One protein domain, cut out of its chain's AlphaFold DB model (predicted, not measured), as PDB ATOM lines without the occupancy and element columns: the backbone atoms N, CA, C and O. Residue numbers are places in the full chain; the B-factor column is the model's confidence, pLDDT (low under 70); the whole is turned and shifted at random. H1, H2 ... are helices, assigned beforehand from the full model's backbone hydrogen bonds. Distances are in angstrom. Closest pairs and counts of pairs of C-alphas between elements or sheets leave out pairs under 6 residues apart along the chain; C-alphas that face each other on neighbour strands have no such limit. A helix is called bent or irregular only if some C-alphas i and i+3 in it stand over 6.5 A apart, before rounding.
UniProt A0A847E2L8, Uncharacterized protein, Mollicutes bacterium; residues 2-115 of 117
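AT A GLANCE: This is residues 2 to 115 of the 117 residues of an uncharacterized protein of Mollicutes bacterium (UniProt A0A847E2L8). Picture three long helices, H1, H3 and H4, one after another through the domain, with H3 between the other two, running opposite ways to both and crossing each at a shallow angle, while the short helix H2 packs across the later part of H4. H3 and H4 form a helical hairpin, whose turn at residues 77 to 82 lies at one end of the long axis. The printed part has 114 residues, with four named helices in the order H1, H2, H3, H4 and no named strand, and its class is all helix. The whole is only just compact, close to loose, with a radius of gyration of the C-alphas of 15.6 A, and it is elongated, spanning 46 by 29 by 23 A.

IN THESE COORDINATES: Find C-alpha 2 at (11.414, 2.604, -28.771); from there H1, residues 2 to 26, runs 36.0 A from first to last C-alpha. Look next at residues 37 to 46 for H2, which measures 13.7 A. H3, residues 55 to 76, begins with C-alpha 55 at (21.851, 23.032, -0.938) and is 31.3 A long. H4, residues 83 to 113, is the longest helix at 42.9 A and ends with C-alpha 113 at (30.885, 29.418, -8.679). Near residue 95 you will find a kink of 33 degrees in H4; the helix is neither bent nor irregular, but only just: C-alphas 92 and 95 are 6.3 A apart.

HOW THE PARTS SIT: Start with H1 and H3, which touch; their closest C-alphas, those of Phe 11 and Ser 71, are 4.9 A apart. They run opposite ways at a shallow tilt of 33 degrees, only just short of steep. Move on to H3 and H4, which touch with Ile 73 and Ile 90 as their closest C-alphas, 6.2 A apart. This hairpin runs opposite ways at a shallow tilt of 32 degrees, again only just short of steep. H2 touches H4, at residues 102 to 110 of H4 alone, and the closest C-alphas, those of Leu 42 and Gly 106, are 5.8 A apart. These two run the same way at a steep tilt of 53 degrees. H2 and H3 are close but not clearly touching, with the C-alphas of Glu 38 and Ile 62 closest at 7.5 A, and they stand about perpendicular at 79 degrees. H1 is apart from H2 and from H4. The helix packing is mostly aligned, but only just, with 2 of 3 touching pairs at a shallow tilt. In the backbones of H1, H2 and H3 each O i to N i+4 pair is within hydrogen-bond range, and in H4 25 of 27 are.

THE WHOLE: Look for the two C-alphas farthest apart, those of Thr 82 and Lys 115, at 48.2 A. The printed part has no cut, and its three links between helices are short but not tight. The mean pLDDT of the printed part is 89.2; this predicted model is under 70 at residues 29 to 30 and 113 to 115.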
ATOM      1  N   GLU A   2      11.601   3.436 -29.975       83.06
ATOM      2  CA  GLU A   2      11.414   2.604 -28.771       83.06
ATOM      3  C   GLU A   2      12.453   2.882 -27.671       83.06
ATOM      4  O   GLU A   2      12.084   3.383 -26.617       83.06
ATOM      5  N   TYR A   3      13.755   2.773 -27.965       90.44
ATOM      6  CA  TYR A   3      14.806   3.069 -26.973       90.44
ATOM      7  C   TYR A   3      14.782   4.503 -26.420       90.44
ATOM      8  O   TYR A   3      15.220   4.753 -25.300       90.44
ATOM      9  N   LEU A   4      14.291   5.472 -27.199       92.12
ATOM     10  CA  LEU A   4      14.177   6.857 -26.740       92.12
ATOM     11  C   LEU A   4      13.023   7.003 -25.743       92.12
ATOM     12  O   LEU A   4      13.151   7.726 -24.757       92.12
ATOM     13  N   ILE A   5      11.916   6.295 -25.976       94.69
ATOM     14  CA  ILE A   5      10.790   6.229 -25.044       94.69
ATOM     15  C   ILE A   5      11.225   5.520 -23.756       94.69
ATOM     16  O   ILE A   5      10.996   6.061 -22.675       94.69
ATOM     17  N   ASP A   6      11.931   4.390 -23.858       93.94
ATOM     18  CA  ASP A   6      12.464   3.663 -22.697       93.94
ATOM     19  C   ASP A   6      13.402   4.535 -21.863       93.94
ATOM     20  O   ASP A   6      13.266   4.618 -20.640       93.94
ATOM     21  N   PHE A   7      14.301   5.270 -22.525       96.50
ATOM     22  CA  PHE A   7      15.177   6.231 -21.864       96.50
ATOM     23  C   PHE A   7      14.387   7.277 -21.078       96.50
ATOM     24  O   PHE A   7      14.695   7.529 -19.912       96.50
ATOM     25  N   ILE A   8      13.360   7.877 -21.688       96.62
ATOM     26  CA  ILE A   8      12.521   8.886 -21.031       96.62
ATOM     27  C   ILE A   8      11.804   8.279 -19.820       96.62
ATOM     28  O   ILE A   8      11.795   8.886 -18.745       96.62
ATOM     29  N   ILE A   9      11.241   7.079 -19.968       96.38
ATOM     30  CA  ILE A   9      10.554   6.368 -18.885       96.38
ATOM     31  C   ILE A   9      11.525   6.108 -17.729       96.38
ATOM     32  O   ILE A   9      11.252   6.512 -16.595       96.38
ATOM     33  N   TYR A  10      12.689   5.513 -17.997       96.19
ATOM     34  CA  TYR A  10      13.706   5.258 -16.977       96.19
ATOM     35  C   TYR A  10      14.219   6.540 -16.337       96.19
ATOM     36  O   TYR A  10      14.400   6.582 -15.119       96.19
ATOM     37  N   PHE A  11      14.404   7.602 -17.120       97.12
ATOM     38  CA  PHE A  11      14.836   8.894 -16.606       97.12
ATOM     39  C   PHE A  11      13.848   9.418 -15.567       97.12
ATOM     40  O   PHE A  11      14.258   9.754 -14.457       97.12
ATOM     41  N   PHE A  12      12.551   9.446 -15.887       97.25
ATOM     42  CA  PHE A  12      11.540   9.927 -14.951       97.25
ATOM     43  C   PHE A  12      11.401   9.014 -13.735       97.25
ATOM     44  O   PHE A  12      11.357   9.529 -12.620       97.25
ATOM     45  N   ILE A  13      11.395   7.690 -13.913       96.38
ATOM     46  CA  ILE A  13      11.330   6.736 -12.795       96.38
ATOM     47  C   ILE A  13      12.485   6.983 -11.819       96.38
ATOM     48  O   ILE A  13      12.253   7.225 -10.632       96.38
ATOM     49  N   VAL A  14      13.725   6.995 -12.313       95.56
ATOM     50  CA  VAL A  14      14.908   7.213 -11.472       95.56
ATOM     51  C   VAL A  14      14.875   8.610 -10.851       95.56
ATOM     52  O   VAL A  14      15.124   8.762  -9.653       95.56
ATOM     53  N   PHE A  15      14.481   9.630 -11.614       95.69
ATOM     54  CA  PHE A  15      14.346  10.995 -11.115       95.69
ATOM     55  C   PHE A  15      13.351  11.101  -9.959       95.69
ATOM     56  O   PHE A  15      13.651  11.742  -8.947       95.69
ATOM     57  N   PHE A  16      12.189  10.455 -10.066       95.12
ATOM     58  CA  PHE A  16      11.208  10.420  -8.985       95.12
ATOM     59  C   PHE A  16      11.732   9.664  -7.766       95.12
ATOM     60  O   PHE A  16      11.559  10.163  -6.656       95.12
ATOM     61  N   ILE A  17      12.430   8.538  -7.948       93.81
ATOM     62  CA  ILE A  17      13.056   7.790  -6.845       93.81
ATOM     63  C   ILE A  17      14.042   8.680  -6.080       93.81
ATOM     64  O   ILE A  17      13.931   8.818  -4.860       93.81
ATOM     65  N   TYR A  18      14.958   9.355  -6.780       90.56
ATOM     66  CA  TYR A  18      15.889  10.289  -6.142       90.56
ATOM     67  C   TYR A  18      15.148  11.447  -5.467       90.56
ATOM     68  O   TYR A  18      15.437  11.792  -4.325       90.56
ATOM     69  N   LYS A  19      14.146  12.038  -6.119       90.00
ATOM     70  CA  LYS A  19      13.387  13.150  -5.535       90.00
ATOM     71  C   LYS A  19      12.612  12.734  -4.281       90.00
ATOM     72  O   LYS A  19      12.552  13.505  -3.325       90.00
ATOM     73  N   LEU A  20      12.052  11.526  -4.252       90.44
ATOM     74  CA  LEU A  20      11.430  10.960  -3.056       90.44
ATOM     75  C   LEU A  20      12.472  10.763  -1.957       90.44
ATOM     76  O   LEU A  20      12.266  11.243  -0.841       90.44
ATOM     77  N   TYR A  21      13.618  10.160  -2.285       87.00
ATOM     78  CA  TYR A  21      14.740  10.018  -1.358       87.00
ATOM     79  C   TYR A  21      15.120  11.370  -0.737       87.00
ATOM     80  O   TYR A  21      15.225  11.485   0.483       87.00
ATOM     81  N   PHE A  22      15.208  12.438  -1.534       83.44
ATOM     82  CA  PHE A  22      15.448  13.787  -1.018       83.44
ATOM     83  C   PHE A  22      14.437  14.218   0.033       83.44
ATOM     84  O   PHE A  22      14.819  14.691   1.099       83.44
ATOM     85  N   ILE A  23      13.146  14.084  -0.273       85.88
ATOM     86  CA  ILE A  23      12.055  14.557   0.581       85.88
ATOM     87  C   ILE A  23      12.057  13.785   1.902       85.88
ATOM     88  O   ILE A  23      11.886  14.385   2.962       85.88
ATOM     89  N   PHE A  24      12.293  12.474   1.860       83.25
ATOM     90  CA  PHE A  24      12.364  11.649   3.064       83.25
ATOM     91  C   PHE A  24      13.592  11.969   3.922       83.25
ATOM     92  O   PHE A  24      13.477  12.057   5.146       83.25
ATOM     93  N   PHE A  25      14.759  12.179   3.310       75.88
ATOM     94  CA  PHE A  25      15.996  12.418   4.051       75.88
ATOM     95  C   PHE A  25      16.139  13.858   4.545       75.88
ATOM     96  O   PHE A  25      16.597  14.062   5.665       75.88
ATOM     97  N   THR A  26      15.677  14.858   3.793       71.25
ATOM     98  CA  THR A  26      15.720  16.271   4.227       71.25
ATOM     99  C   THR A  26      14.815  16.580   5.411       71.25
ATOM    100  O   THR A  26      15.101  17.510   6.159       71.25
ATOM    101  N   LYS A  27      13.762  15.785   5.636       71.50
ATOM    102  CA  LYS A  27      12.930  15.884   6.845       71.50
ATOM    103  C   LYS A  27      13.649  15.402   8.111       71.50
ATOM    104  O   LYS A  27      13.178  15.666   9.214       71.50
ATOM    105  N   ARG A  28      14.783  14.702   7.990       73.56
ATOM    106  CA  ARG A  28      15.566  14.250   9.146       73.56
ATOM    107  C   ARG A  28      16.442  15.393   9.657       73.56
ATOM    108  O   ARG A  28      17.261  15.932   8.920       73.56
ATOM    109  N   LYS A  29      16.335  15.688  10.956       57.62
ATOM    110  CA  LYS A  29      17.021  16.795  11.661       57.62
ATOM    111  C   LYS A  29      18.553  16.824  11.478       57.62
ATOM    112  O   LYS A  29      19.162  17.876  11.610       57.62
ATOM    113  N   ASN A  30      19.160  15.684  11.137       66.38
ATOM    114  CA  ASN A  30      20.612  15.511  11.009       66.38
ATOM    115  C   ASN A  30      21.112  15.401   9.558       66.38
ATOM    116  O   ASN A  30      22.303  15.166   9.345       66.38
ATOM    117  N   PHE A  31      20.244  15.531   8.550       73.00
ATOM    118  CA  PHE A  31      20.669  15.390   7.161       73.00
ATOM    119  C   PHE A  31      21.498  16.597   6.718       73.00
ATOM    120  O   PHE A  31      20.989  17.702   6.530       73.00
ATOM    121  N   LYS A  32      22.799  16.371   6.529       79.44
ATOM    122  CA  LYS A  32      23.718  17.362   5.976       79.44
ATOM    123  C   LYS A  32      24.098  16.936   4.568       79.44
ATOM    124  O   LYS A  32      24.828  15.969   4.389       79.44
ATOM    125  N   ILE A  33      23.635  17.702   3.585       79.06
ATOM    126  CA  ILE A  33      23.924  17.487   2.160       79.06
ATOM    127  C   ILE A  33      25.438  17.380   1.905       79.06
ATOM    128  O   ILE A  33      25.867  16.534   1.133       79.06
ATOM    129  N   LYS A  34      26.261  18.130   2.647       81.00
ATOM    130  CA  LYS A  34      27.729  18.059   2.570       81.00
ATOM    131  C   LYS A  34      28.332  16.671   2.838       81.00
ATOM    132  O   LYS A  34      29.453  16.419   2.426       81.00
ATOM    133  N   ASN A  35      27.608  15.782   3.518       84.50
ATOM    134  CA  ASN A  35      28.084  14.433   3.828       84.50
ATOM    135  C   ASN A  35      27.769  13.421   2.709       84.50
ATOM    136  O   ASN A  35      28.159  12.263   2.820       84.50
ATOM    137  N   MET A  36      27.039  13.819   1.661       86.62
ATOM    138  CA  MET A  36      26.777  12.953   0.510       86.62
ATOM    139  C   MET A  36      28.082  12.657  -0.231       86.62
ATOM    140  O   MET A  36      28.863  13.574  -0.489       86.62
ATOM    141  N   ILE A  37      28.313  11.394  -0.592       88.00
ATOM    142  CA  ILE A  37      29.578  10.957  -1.199       88.00
ATOM    143  C   ILE A  37      29.855  11.684  -2.518       88.00
ATOM    144  O   ILE A  37      30.986  12.075  -2.791       88.00
ATOM    145  N   GLU A  38      28.798  11.964  -3.278       89.38
ATOM    146  CA  GLU A  38      28.816  12.749  -4.507       89.38
ATOM    147  C   GLU A  38      29.364  14.161  -4.276       89.38
ATOM    148  O   GLU A  38      30.119  14.695  -5.083       89.38
ATOM    149  N   ILE A  39      28.982  14.775  -3.156       89.06
ATOM    150  CA  ILE A  39      29.356  16.147  -2.811       89.06
ATOM    151  C   ILE A  39      30.766  16.194  -2.254       89.06
ATOM    152  O   ILE A  39      31.539  17.054  -2.663       89.06
ATOM    153  N   VAL A  40      31.123  15.232  -1.404       90.00
ATOM    154  CA  VAL A  40      32.498  15.073  -0.916       90.00
ATOM    155  C   VAL A  40      33.458  14.852  -2.088       90.00
ATOM    156  O   VAL A  40      34.545  15.426  -2.111       90.00
ATOM    157  N   PHE A  41      33.058  14.061  -3.086       90.50
ATOM    158  CA  PHE A  41      33.835  13.879  -4.310       90.50
ATOM    159  C   PHE A  41      33.991  15.197  -5.079       90.50
ATOM    160  O   PHE A  41      35.108  15.589  -5.412       90.50
ATOM    161  N   LEU A  42      32.895  15.921  -5.318       89.62
ATOM    162  CA  LEU A  42      32.923  17.208  -6.020       89.62
ATOM    163  C   LEU A  42      33.786  18.256  -5.298       89.62
ATOM    164  O   LEU A  42      34.558  18.971  -5.938       89.62
ATOM    165  N   GLU A  43      33.698  18.325  -3.972       89.88
ATOM    166  CA  GLU A  43      34.511  19.205  -3.134       89.88
ATOM    167  C   GLU A  43      36.002  18.869  -3.249       89.88
ATOM    168  O   GLU A  43      36.808  19.743  -3.568       89.88
ATOM    169  N   LYS A  44      36.372  17.594  -3.076       88.69
ATOM    170  CA  LYS A  44      37.776  17.156  -3.091       88.69
ATOM    171  C   LYS A  44      38.405  17.212  -4.482       88.69
ATOM    172  O   LYS A  44      39.524  17.698  -4.625       88.69
ATOM    173  N   SER A  45      37.702  16.740  -5.509       89.00
ATOM    174  CA  SER A  45      38.249  16.622  -6.867       89.00
ATOM    175  C   SER A  45      38.252  17.945  -7.632       89.00
ATOM    176  O   SER A  45      39.150  18.176  -8.439       89.00
ATOM    177  N   PHE A  46      37.283  18.835  -7.379       88.00
ATOM    178  CA  PHE A  46      37.153  20.110  -8.102       88.00
ATOM    179  C   PHE A  46      37.438  21.343  -7.239       88.00
ATOM    180  O   PHE A  46      37.350  22.465  -7.748       88.00
ATOM    181  N   LYS A  47      37.809  21.153  -5.962       85.50
ATOM    182  CA  LYS A  47      38.055  22.223  -4.976       85.50
ATOM    183  C   LYS A  47      36.875  23.196  -4.882       85.50
ATOM    184  O   LYS A  47      37.055  24.411  -4.786       85.50
ATOM    185  N   LEU A  48      35.660  22.664  -4.993       85.50
ATOM    186  CA  LEU A  48      34.436  23.453  -4.924       85.50
ATOM    187  C   LEU A  48      34.126  23.770  -3.465       85.50
ATOM    188  O   LEU A  48      33.953  22.859  -2.666       85.50
ATOM    189  N   LYS A  49      33.981  25.055  -3.137       86.00
ATOM    190  CA  LYS A  49      33.428  25.488  -1.852       86.00
ATOM    191  C   LYS A  49      31.922  25.239  -1.858       86.00
ATOM    192  O   LYS A  49      31.153  26.042  -2.374       86.00
ATOM    193  N   ILE A  50      31.498  24.084  -1.353       82.69
ATOM    194  CA  ILE A  50      30.089  23.645  -1.377       82.69
ATOM    195  C   ILE A  50      29.178  24.619  -0.609       82.69
ATOM    196  O   ILE A  50      28.004  24.763  -0.952       82.69
ATOM    197  N   GLU A  51      29.734  25.322   0.378       81.94
ATOM    198  CA  GLU A  51      29.075  26.359   1.185       81.94
ATOM    199  C   GLU A  51      28.562  27.541   0.346       81.94
ATOM    200  O   GLU A  51      27.520  28.111   0.670       81.94
ATOM    201  N   ASP A  52      29.204  27.833  -0.789       83.38
ATOM    202  CA  ASP A  52      28.824  28.932  -1.687       83.38
ATOM    203  C   ASP A  52      27.564  28.605  -2.517       83.38
ATOM    204  O   ASP A  52      27.011  29.452  -3.227       83.38
ATOM    205  N   TYR A  53      27.077  27.361  -2.463       82.94
ATOM    206  CA  TYR A  53      25.960  26.892  -3.276       82.94
ATOM    207  C   TYR A  53      24.729  26.589  -2.427       82.94
ATOM    208  O   TYR A  53      24.770  25.915  -1.401       82.94
ATOM    209  N   LYS A  54      23.557  26.990  -2.939       85.25
ATOM    210  CA  LYS A  54      22.273  26.640  -2.318       85.25
ATOM    211  C   LYS A  54      22.113  25.106  -2.268       85.25
ATOM    212  O   LYS A  54      22.074  24.491  -3.340       85.25
ATOM    213  N   PRO A  55      21.890  24.492  -1.088       83.06
ATOM    214  CA  PRO A  55      21.851  23.032  -0.938       83.06
ATOM    215  C   PRO A  55      20.813  22.346  -1.847       83.06
ATOM    216  O   PRO A  55      21.084  21.313  -2.454       83.06
ATOM    217  N   LYS A  56      19.650  22.984  -2.047       84.31
ATOM    218  CA  LYS A  56      18.599  22.519  -2.972       84.31
ATOM    219  C   LYS A  56      19.058  22.472  -4.437       84.31
ATOM    220  O   LYS A  56      18.674  21.567  -5.167       84.31
ATOM    221  N   LYS A  57      19.870  23.442  -4.885       86.56
ATOM    222  CA  LYS A  57      20.380  23.484  -6.270       86.56
ATOM    223  C   LYS A  57      21.433  22.402  -6.508       86.56
ATOM    224  O   LYS A  57      21.389  21.751  -7.549       86.56
ATOM    225  N   LEU A  58      22.340  22.208  -5.550       88.44
ATOM    226  CA  LEU A  58      23.328  21.124  -5.569       88.44
ATOM    227  C   LEU A  58      22.640  19.769  -5.691       88.44
ATOM    228  O   LEU A  58      22.910  19.020  -6.625       88.44
ATOM    229  N   TYR A  59      21.686  19.515  -4.797       88.50
ATOM    230  CA  TYR A  59      20.950  18.265  -4.791       88.50
ATOM    231  C   TYR A  59      20.223  18.017  -6.115       88.50
ATOM    232  O   TYR A  59      20.421  16.977  -6.730       88.50
ATOM    233  N   ASN A  60      19.461  18.997  -6.614       90.00
ATOM    234  CA  ASN A  60      18.764  18.857  -7.894       90.00
ATOM    235  C   ASN A  60      19.725  18.577  -9.061       90.00
ATOM    236  O   ASN A  60      19.375  17.828  -9.967       90.00
ATOM    237  N   THR A  61      20.922  19.170  -9.043       92.06
ATOM    238  CA  THR A  61      21.944  18.931 -10.075       92.06
ATOM    239  C   THR A  61      22.441  17.487 -10.016       92.06
ATOM    240  O   THR A  61      22.525  16.832 -11.048       92.06
ATOM    241  N   ILE A  62      22.710  16.976  -8.813       92.19
ATOM    242  CA  ILE A  62      23.139  15.588  -8.593       92.19
ATOM    243  C   ILE A  62      22.032  14.606  -8.975       92.19
ATOM    244  O   ILE A  62      22.291  13.640  -9.682       92.19
ATOM    245  N   THR A  63      20.790  14.869  -8.569       93.50
ATOM    246  CA  THR A  63      19.631  14.063  -8.960       93.50
ATOM    247  C   THR A  63      19.489  13.994 -10.471       93.50
ATOM    248  O   THR A  63      19.300  12.909 -11.009       93.50
ATOM    249  N   LEU A  64      19.605  15.126 -11.164       95.06
ATOM    250  CA  LEU A  64      19.493  15.163 -12.619       95.06
ATOM    251  C   LEU A  64      20.633  14.385 -13.288       95.06
ATOM    252  O   LEU A  64      20.371  13.590 -14.186       95.06
ATOM    253  N   ALA A  65      21.867  14.555 -12.807       95.25
ATOM    254  CA  ALA A  65      23.034  13.831 -13.304       95.25
ATOM    255  C   ALA A  65      22.899  12.311 -13.117       95.25
ATOM    256  O   ALA A  65      23.071  11.561 -14.074       95.25
ATOM    257  N   ASN A  66      22.516  11.859 -11.921       94.62
ATOM    258  CA  ASN A  66      22.314  10.439 -11.637       94.62
ATOM    259  C   ASN A  66      21.143   9.853 -12.425       94.62
ATOM    260  O   ASN A  66      21.260   8.764 -12.973       94.62
ATOM    261  N   SER A  67      20.028  10.575 -12.538       96.56
ATOM    262  CA  SER A  67      18.865  10.089 -13.294       96.56
ATOM    263  C   SER A  67      19.191   9.928 -14.773       96.56
ATOM    264  O   SER A  67      18.829   8.920 -15.378       96.56
ATOM    265  N   PHE A  68      19.934  10.878 -15.342       96.69
ATOM    266  CA  PHE A  68      20.449  10.776 -16.702       96.69
ATOM    267  C   PHE A  68      21.417   9.599 -16.854       96.69
ATOM    268  O   PHE A  68      21.293   8.812 -17.784       96.69
ATOM    269  N   LEU A  69      22.356   9.442 -15.923       96.19
ATOM    270  CA  LEU A  69      23.342   8.369 -15.965       96.19
ATOM    271  C   LEU A  69      22.697   6.979 -15.905       96.19
ATOM    272  O   LEU A  69      22.995   6.131 -16.742       96.19
ATOM    273  N   PHE A  70      21.791   6.748 -14.954       96.12
ATOM    274  CA  PHE A  70      21.120   5.456 -14.815       96.12
ATOM    275  C   PHE A  70      20.209   5.156 -16.004       96.12
ATOM    276  O   PHE A  70      20.253   4.046 -16.524       96.12
ATOM    277  N   SER A  71      19.423   6.130 -16.472       96.94
ATOM    278  CA  SER A  71      18.581   5.933 -17.661       96.94
ATOM    279  C   SER A  71      19.407   5.636 -18.909       96.94
ATOM    280  O   SER A  71      19.034   4.752 -19.680       96.94
ATOM    281  N   LEU A  72      20.560   6.290 -19.075       96.38
ATOM    282  CA  LEU A  72      21.479   6.015 -20.173       96.38
ATOM    283  C   LEU A  72      22.012   4.581 -20.103       96.38
ATOM    284  O   LEU A  72      21.945   3.874 -21.099       96.38
ATOM    285  N   ILE A  73      22.494   4.137 -18.939       96.50
ATOM    286  CA  ILE A  73      23.051   2.786 -18.758       96.50
ATOM    287  C   ILE A  73      21.985   1.707 -18.962       96.50
ATOM    288  O   ILE A  73      22.227   0.726 -19.664       96.50
ATOM    289  N   LEU A  74      20.800   1.882 -18.372       95.25
ATOM    290  CA  LEU A  74      19.703   0.926 -18.513       95.25
ATOM    291  C   LEU A  74      19.285   0.797 -19.976       95.25
ATOM    292  O   LEU A  74      19.250  -0.309 -20.504       95.25
ATOM    293  N   THR A  75      19.072   1.921 -20.659       95.62
ATOM    294  CA  THR A  75      18.699   1.920 -22.082       95.62
ATOM    295  C   THR A  75      19.808   1.331 -22.952       95.62
ATOM    296  O   THR A  75      19.549   0.494 -23.812       95.62
ATOM    297  N   ALA A  76      21.065   1.705 -22.694       94.12
ATOM    298  CA  ALA A  76      22.226   1.224 -23.437       94.12
ATOM    299  C   ALA A  76      22.501  -0.271 -23.249       94.12
ATOM    300  O   ALA A  76      23.348  -0.804 -23.952       94.12
ATOM    301  N   THR A  77      21.825  -0.950 -22.319       95.81
ATOM    302  CA  THR A  77      21.984  -2.392 -22.077       95.81
ATOM    303  C   THR A  77      20.733  -3.201 -22.419       95.81
ATOM    304  O   THR A  77      20.752  -4.425 -22.300       95.81
ATOM    305  N   LEU A  78      19.664  -2.556 -22.911       93.56
ATOM    306  CA  LEU A  78      18.416  -3.230 -23.292       93.56
ATOM    307  C   LEU A  78      18.588  -4.254 -24.417       93.56
ATOM    308  O   LEU A  78      17.881  -5.253 -24.424       93.56
ATOM    309  N   TRP A  79      19.543  -4.037 -25.321       91.50
ATOM    310  CA  TRP A  79      19.840  -4.944 -26.437       91.50
ATOM    311  C   TRP A  79      20.513  -6.259 -26.007       91.50
ATOM    312  O   TRP A  79      20.724  -7.136 -26.837       91.50
ATOM    313  N   ILE A  80      20.879  -6.402 -24.728       94.56
ATOM    314  CA  ILE A  80      21.480  -7.624 -24.188       94.56
ATOM    315  C   ILE A  80      20.371  -8.470 -23.563       94.56
ATOM    316  O   ILE A  80      19.912  -8.167 -22.460       94.56
ATOM    317  N   ASP A  81      19.945  -9.535 -24.237       92.31
ATOM    318  CA  ASP A  81      18.796 -10.354 -23.808       92.31
ATOM    319  C   ASP A  81      19.068 -11.147 -22.526       92.31
ATOM    320  O   ASP A  81      18.232 -11.263 -21.630       92.31
ATOM    321  N   THR A  82      20.280 -11.670 -22.401       95.81
ATOM    322  CA  THR A  82      20.702 -12.476 -21.256       95.81
ATOM    323  C   THR A  82      20.942 -11.609 -20.025       95.81
ATOM    324  O   THR A  82      21.856 -10.777 -20.002       95.81
ATOM    325  N   MET A  83      20.188 -11.873 -18.957       93.81
ATOM    326  CA  MET A  83      20.269 -11.134 -17.692       93.81
ATOM    327  C   MET A  83      21.696 -11.059 -17.126       93.81
ATOM    328  O   MET A  83      22.123  -9.992 -16.687       93.81
ATOM    329  N   VAL A  84      22.456 -12.159 -17.176       96.62
ATOM    330  CA  VAL A  84      23.835 -12.216 -16.655       96.62
ATOM    331  C   VAL A  84      24.749 -11.232 -17.391       96.62
ATOM    332  O   VAL A  84      25.379 -10.388 -16.757       96.62
ATOM    333  N   PHE A  85      24.782 -11.275 -18.728       96.06
ATOM    334  CA  PHE A  85      25.609 -10.355 -19.512       96.06
ATOM    335  C   PHE A  85      25.124  -8.906 -19.413       96.06
ATOM    336  O   PHE A  85      25.947  -7.992 -19.409       96.06
ATOM    337  N   ARG A  86      23.812  -8.681 -19.256       95.81
ATOM    338  CA  ARG A  86      23.258  -7.340 -19.034       95.81
ATOM    339  C   ARG A  86      23.785  -6.732 -17.736       95.81
ATOM    340  O   ARG A  86      24.238  -5.594 -17.737       95.81
ATOM    341  N   ILE A  87      23.786  -7.495 -16.641       95.38
ATOM    342  CA  ILE A  87      24.316  -7.042 -15.345       95.38
ATOM    343  C   ILE A  87      25.816  -6.739 -15.441       95.38
ATOM    344  O   ILE A  87      26.260  -5.698 -14.949       95.38
ATOM    345  N   LEU A  88      26.592  -7.601 -16.107       96.50
ATOM    346  CA  LEU A  88      28.023  -7.367 -16.327       96.50
ATOM    347  C   LEU A  88      28.275  -6.084 -17.133       96.50
ATOM    348  O   LEU A  88      29.134  -5.283 -16.762       96.50
ATOM    349  N   ALA A  89      27.493  -5.850 -18.190       95.69
ATOM    350  CA  ALA A  89      27.581  -4.635 -18.992       95.69
ATOM    351  C   ALA A  89      27.216  -3.382 -18.182       95.69
ATOM    352  O   ALA A  89      27.935  -2.388 -18.250       95.69
ATOM    353  N   ILE A  90      26.155  -3.436 -17.365       96.56
ATOM    354  CA  ILE A  90      25.782  -2.339 -16.458       96.56
ATOM    355  C   ILE A  90      26.951  -2.007 -15.531       96.56
ATOM    356  O   ILE A  90      27.324  -0.842 -15.428       96.56
ATOM    357  N   PHE A  91      27.552  -3.009 -14.885       95.00
ATOM    358  CA  PHE A  91      28.671  -2.798 -13.966       95.00
ATOM    359  C   PHE A  91      29.876  -2.150 -14.664       95.00
ATOM    360  O   PHE A  91      30.442  -1.179 -14.156       95.00
ATOM    361  N   LEU A  92      30.225  -2.644 -15.853       95.69
ATOM    362  CA  LEU A  92      31.348  -2.139 -16.640       95.69
ATOM    363  C   LEU A  92      31.116  -0.709 -17.149       95.69
ATOM    364  O   LEU A  92      32.050   0.087 -17.175       95.69
ATOM    365  N   LEU A  93      29.878  -0.361 -17.509       95.94
ATOM    366  CA  LEU A  93      29.499   0.983 -17.953       95.94
ATOM    367  C   LEU A  93      29.368   1.974 -16.790       95.94
ATOM    368  O   LEU A  93      29.693   3.153 -16.949       95.94
ATOM    369  N   LEU A  94      28.922   1.515 -15.618       95.00
ATOM    370  CA  LEU A  94      28.632   2.368 -14.467       95.00
ATOM    371  C   LEU A  94      29.857   3.165 -14.019       95.00
ATOM    372  O   LEU A  94      29.759   4.378 -13.844       95.00
ATOM    373  N   LEU A  95      31.014   2.517 -13.867       93.06
ATOM    374  CA  LEU A  95      32.238   3.161 -13.380       93.06
ATOM    375  C   LEU A  95      32.723   4.319 -14.282       93.06
ATOM    376  O   LEU A  95      32.808   5.450 -13.785       93.06
ATOM    377  N   PRO A  96      33.012   4.107 -15.585       95.19
ATOM    378  CA  PRO A  96      33.514   5.171 -16.450       95.19
ATOM    379  C   PRO A  96      32.479   6.278 -16.670       95.19
ATOM    380  O   PRO A  96      32.835   7.458 -16.645       95.19
ATOM    381  N   LEU A  97      31.194   5.932 -16.827       95.88
ATOM    382  CA  LEU A  97      30.140   6.930 -17.024       95.88
ATOM    383  C   LEU A  97      29.920   7.774 -15.772       95.88
ATOM    384  O   LEU A  97      29.706   8.979 -15.893       95.88
ATOM    385  N   THR A  98      30.024   7.182 -14.578       94.31
ATOM    386  CA  THR A  98      29.917   7.935 -13.320       94.31
ATOM    387  C   THR A  98      31.050   8.935 -13.219       94.31
ATOM    388  O   THR A  98      30.804  10.124 -13.025       94.31
ATOM    389  N   TYR A  99      32.288   8.496 -13.447       92.69
ATOM    390  CA  TYR A  99      33.431   9.403 -13.436       92.69
ATOM    391  C   TYR A  99      33.259  10.564 -14.429       92.69
ATOM    392  O   TYR A  99      33.404  11.731 -14.054       92.69
ATOM    393  N   LEU A 100      32.881  10.261 -15.675       94.94
ATOM    394  CA  LEU A 100      32.678  11.262 -16.722       94.94
ATOM    395  C   LEU A 100      31.546  12.235 -16.363       94.94
ATOM    396  O   LEU A 100      31.707  13.451 -16.486       94.94
ATOM    397  N   MET A 101      30.421  11.725 -15.863       95.81
ATOM    398  CA  MET A 101      29.279  12.543 -15.460       95.81
ATOM    399  C   MET A 101      29.655  13.517 -14.343       95.81
ATOM    400  O   MET A 101      29.403  14.720 -14.450       95.81
ATOM    401  N   TYR A 102      30.318  13.035 -13.292       93.75
ATOM    402  CA  TYR A 102      30.742  13.899 -12.190       93.75
ATOM    403  C   TYR A 102      31.861  14.856 -12.587       93.75
ATOM    404  O   TYR A 102      31.938  15.956 -12.034       93.75
ATOM    405  N   PHE A 103      32.665  14.512 -13.593       93.12
ATOM    406  CA  PHE A 103      33.592  15.461 -14.190       93.12
ATOM    407  C   PHE A 103      32.865  16.626 -14.871       93.12
ATOM    408  O   PHE A 103      33.201  17.793 -14.633       93.12
ATOM    409  N   ILE A 104      31.823  16.335 -15.656       93.62
ATOM    410  CA  ILE A 104      30.976  17.359 -16.284       93.62
ATOM    411  C   ILE A 104      30.299  18.223 -15.215       93.62
ATOM    412  O   ILE A 104      30.375  19.453 -15.285       93.62
ATOM    413  N   VAL A 105      29.683  17.601 -14.204       94.06
ATOM    414  CA  VAL A 105      29.017  18.311 -13.099       94.06
ATOM    415  C   VAL A 105      30.006  19.208 -12.355       94.06
ATOM    416  O   VAL A 105      29.716  20.386 -12.137       94.06
ATOM    417  N   GLY A 106      31.193  18.699 -12.022       92.06
ATOM    418  CA  GLY A 106      32.244  19.456 -11.345       92.06
ATOM    419  C   GLY A 106      32.691  20.679 -12.141       92.06
ATOM    420  O   GLY A 106      32.715  21.791 -11.608       92.06
ATOM    421  N   LYS A 107      32.954  20.519 -13.445       91.50
ATOM    422  CA  LYS A 107      33.303  21.639 -14.340       91.50
ATOM    423  C   LYS A 107      32.167  22.650 -14.488       91.50
ATOM    424  O   LYS A 107      32.421  23.857 -14.498       91.50
ATOM    425  N   TYR A 108      30.928  22.183 -14.601       90.62
ATOM    426  CA  TYR A 108      29.748  23.041 -14.685       90.62
ATOM    427  C   TYR A 108      29.573  23.889 -13.420       90.62
ATOM    428  O   TYR A 108      29.390  25.108 -13.515       90.62
ATOM    429  N   LEU A 109      29.691  23.272 -12.241       89.44
ATOM    430  CA  LEU A 109      29.620  23.980 -10.964       89.44
ATOM    431  C   LEU A 109      30.777  24.969 -10.827       89.44
ATOM    432  O   LEU A 109      30.525  26.134 -10.541       89.44
ATOM    433  N   GLN A 110      32.010  24.578 -11.160       88.00
ATOM    434  CA  GLN A 110      33.182  25.458 -11.095       88.00
ATOM    435  C   GLN A 110      33.015  26.730 -11.942       88.00
ATOM    436  O   GLN A 110      33.360  27.826 -11.498       88.00
ATOM    437  N   LYS A 111      32.442  26.606 -13.147       84.62
ATOM    438  CA  LYS A 111      32.126  27.757 -14.010       84.62
ATOM    439  C   LYS A 111      31.066  28.679 -13.400       84.62
ATOM    440  O   LYS A 111      31.119  29.884 -13.626       84.62
ATOM    441  N   ARG A 112      30.099  28.134 -12.656       79.06
ATOM    442  CA  ARG A 112      29.035  28.919 -12.010       79.06
ATOM    443  C   ARG A 112      29.458  29.534 -10.681       79.06
ATOM    444  O   ARG A 112      29.050  30.656 -10.414       79.06
ATOM    445  N   GLY A 113      30.292  28.856  -9.895       68.06
ATOM    446  CA  GLY A 113      30.885  29.418  -8.679       68.06
ATOM    447  C   GLY A 113      31.692  30.673  -8.977       68.06
ATOM    448  O   GLY A 113      31.474  31.693  -8.347       68.06
ATOM    449  N   LYS A 114      32.510  30.652 -10.039       57.69
ATOM    450  CA  LYS A 114      33.258  31.835 -10.507       57.69
ATOM    451  C   LYS A 114      32.389  33.006 -10.992       57.69
ATOM    452  O   LYS A 114      32.916  34.092 -11.158       57.69
ATOM    453  N   LYS A 115      31.102  32.784 -11.283       50.12
ATOM    454  CA  LYS A 115      30.153  33.838 -11.691       50.12
ATOM    455  C   LYS A 115      29.366  34.433 -10.518       50.12
ATOM    456  O   LYS A 115      28.684  35.429 -10.720       50.12
TER     457      LYS A 115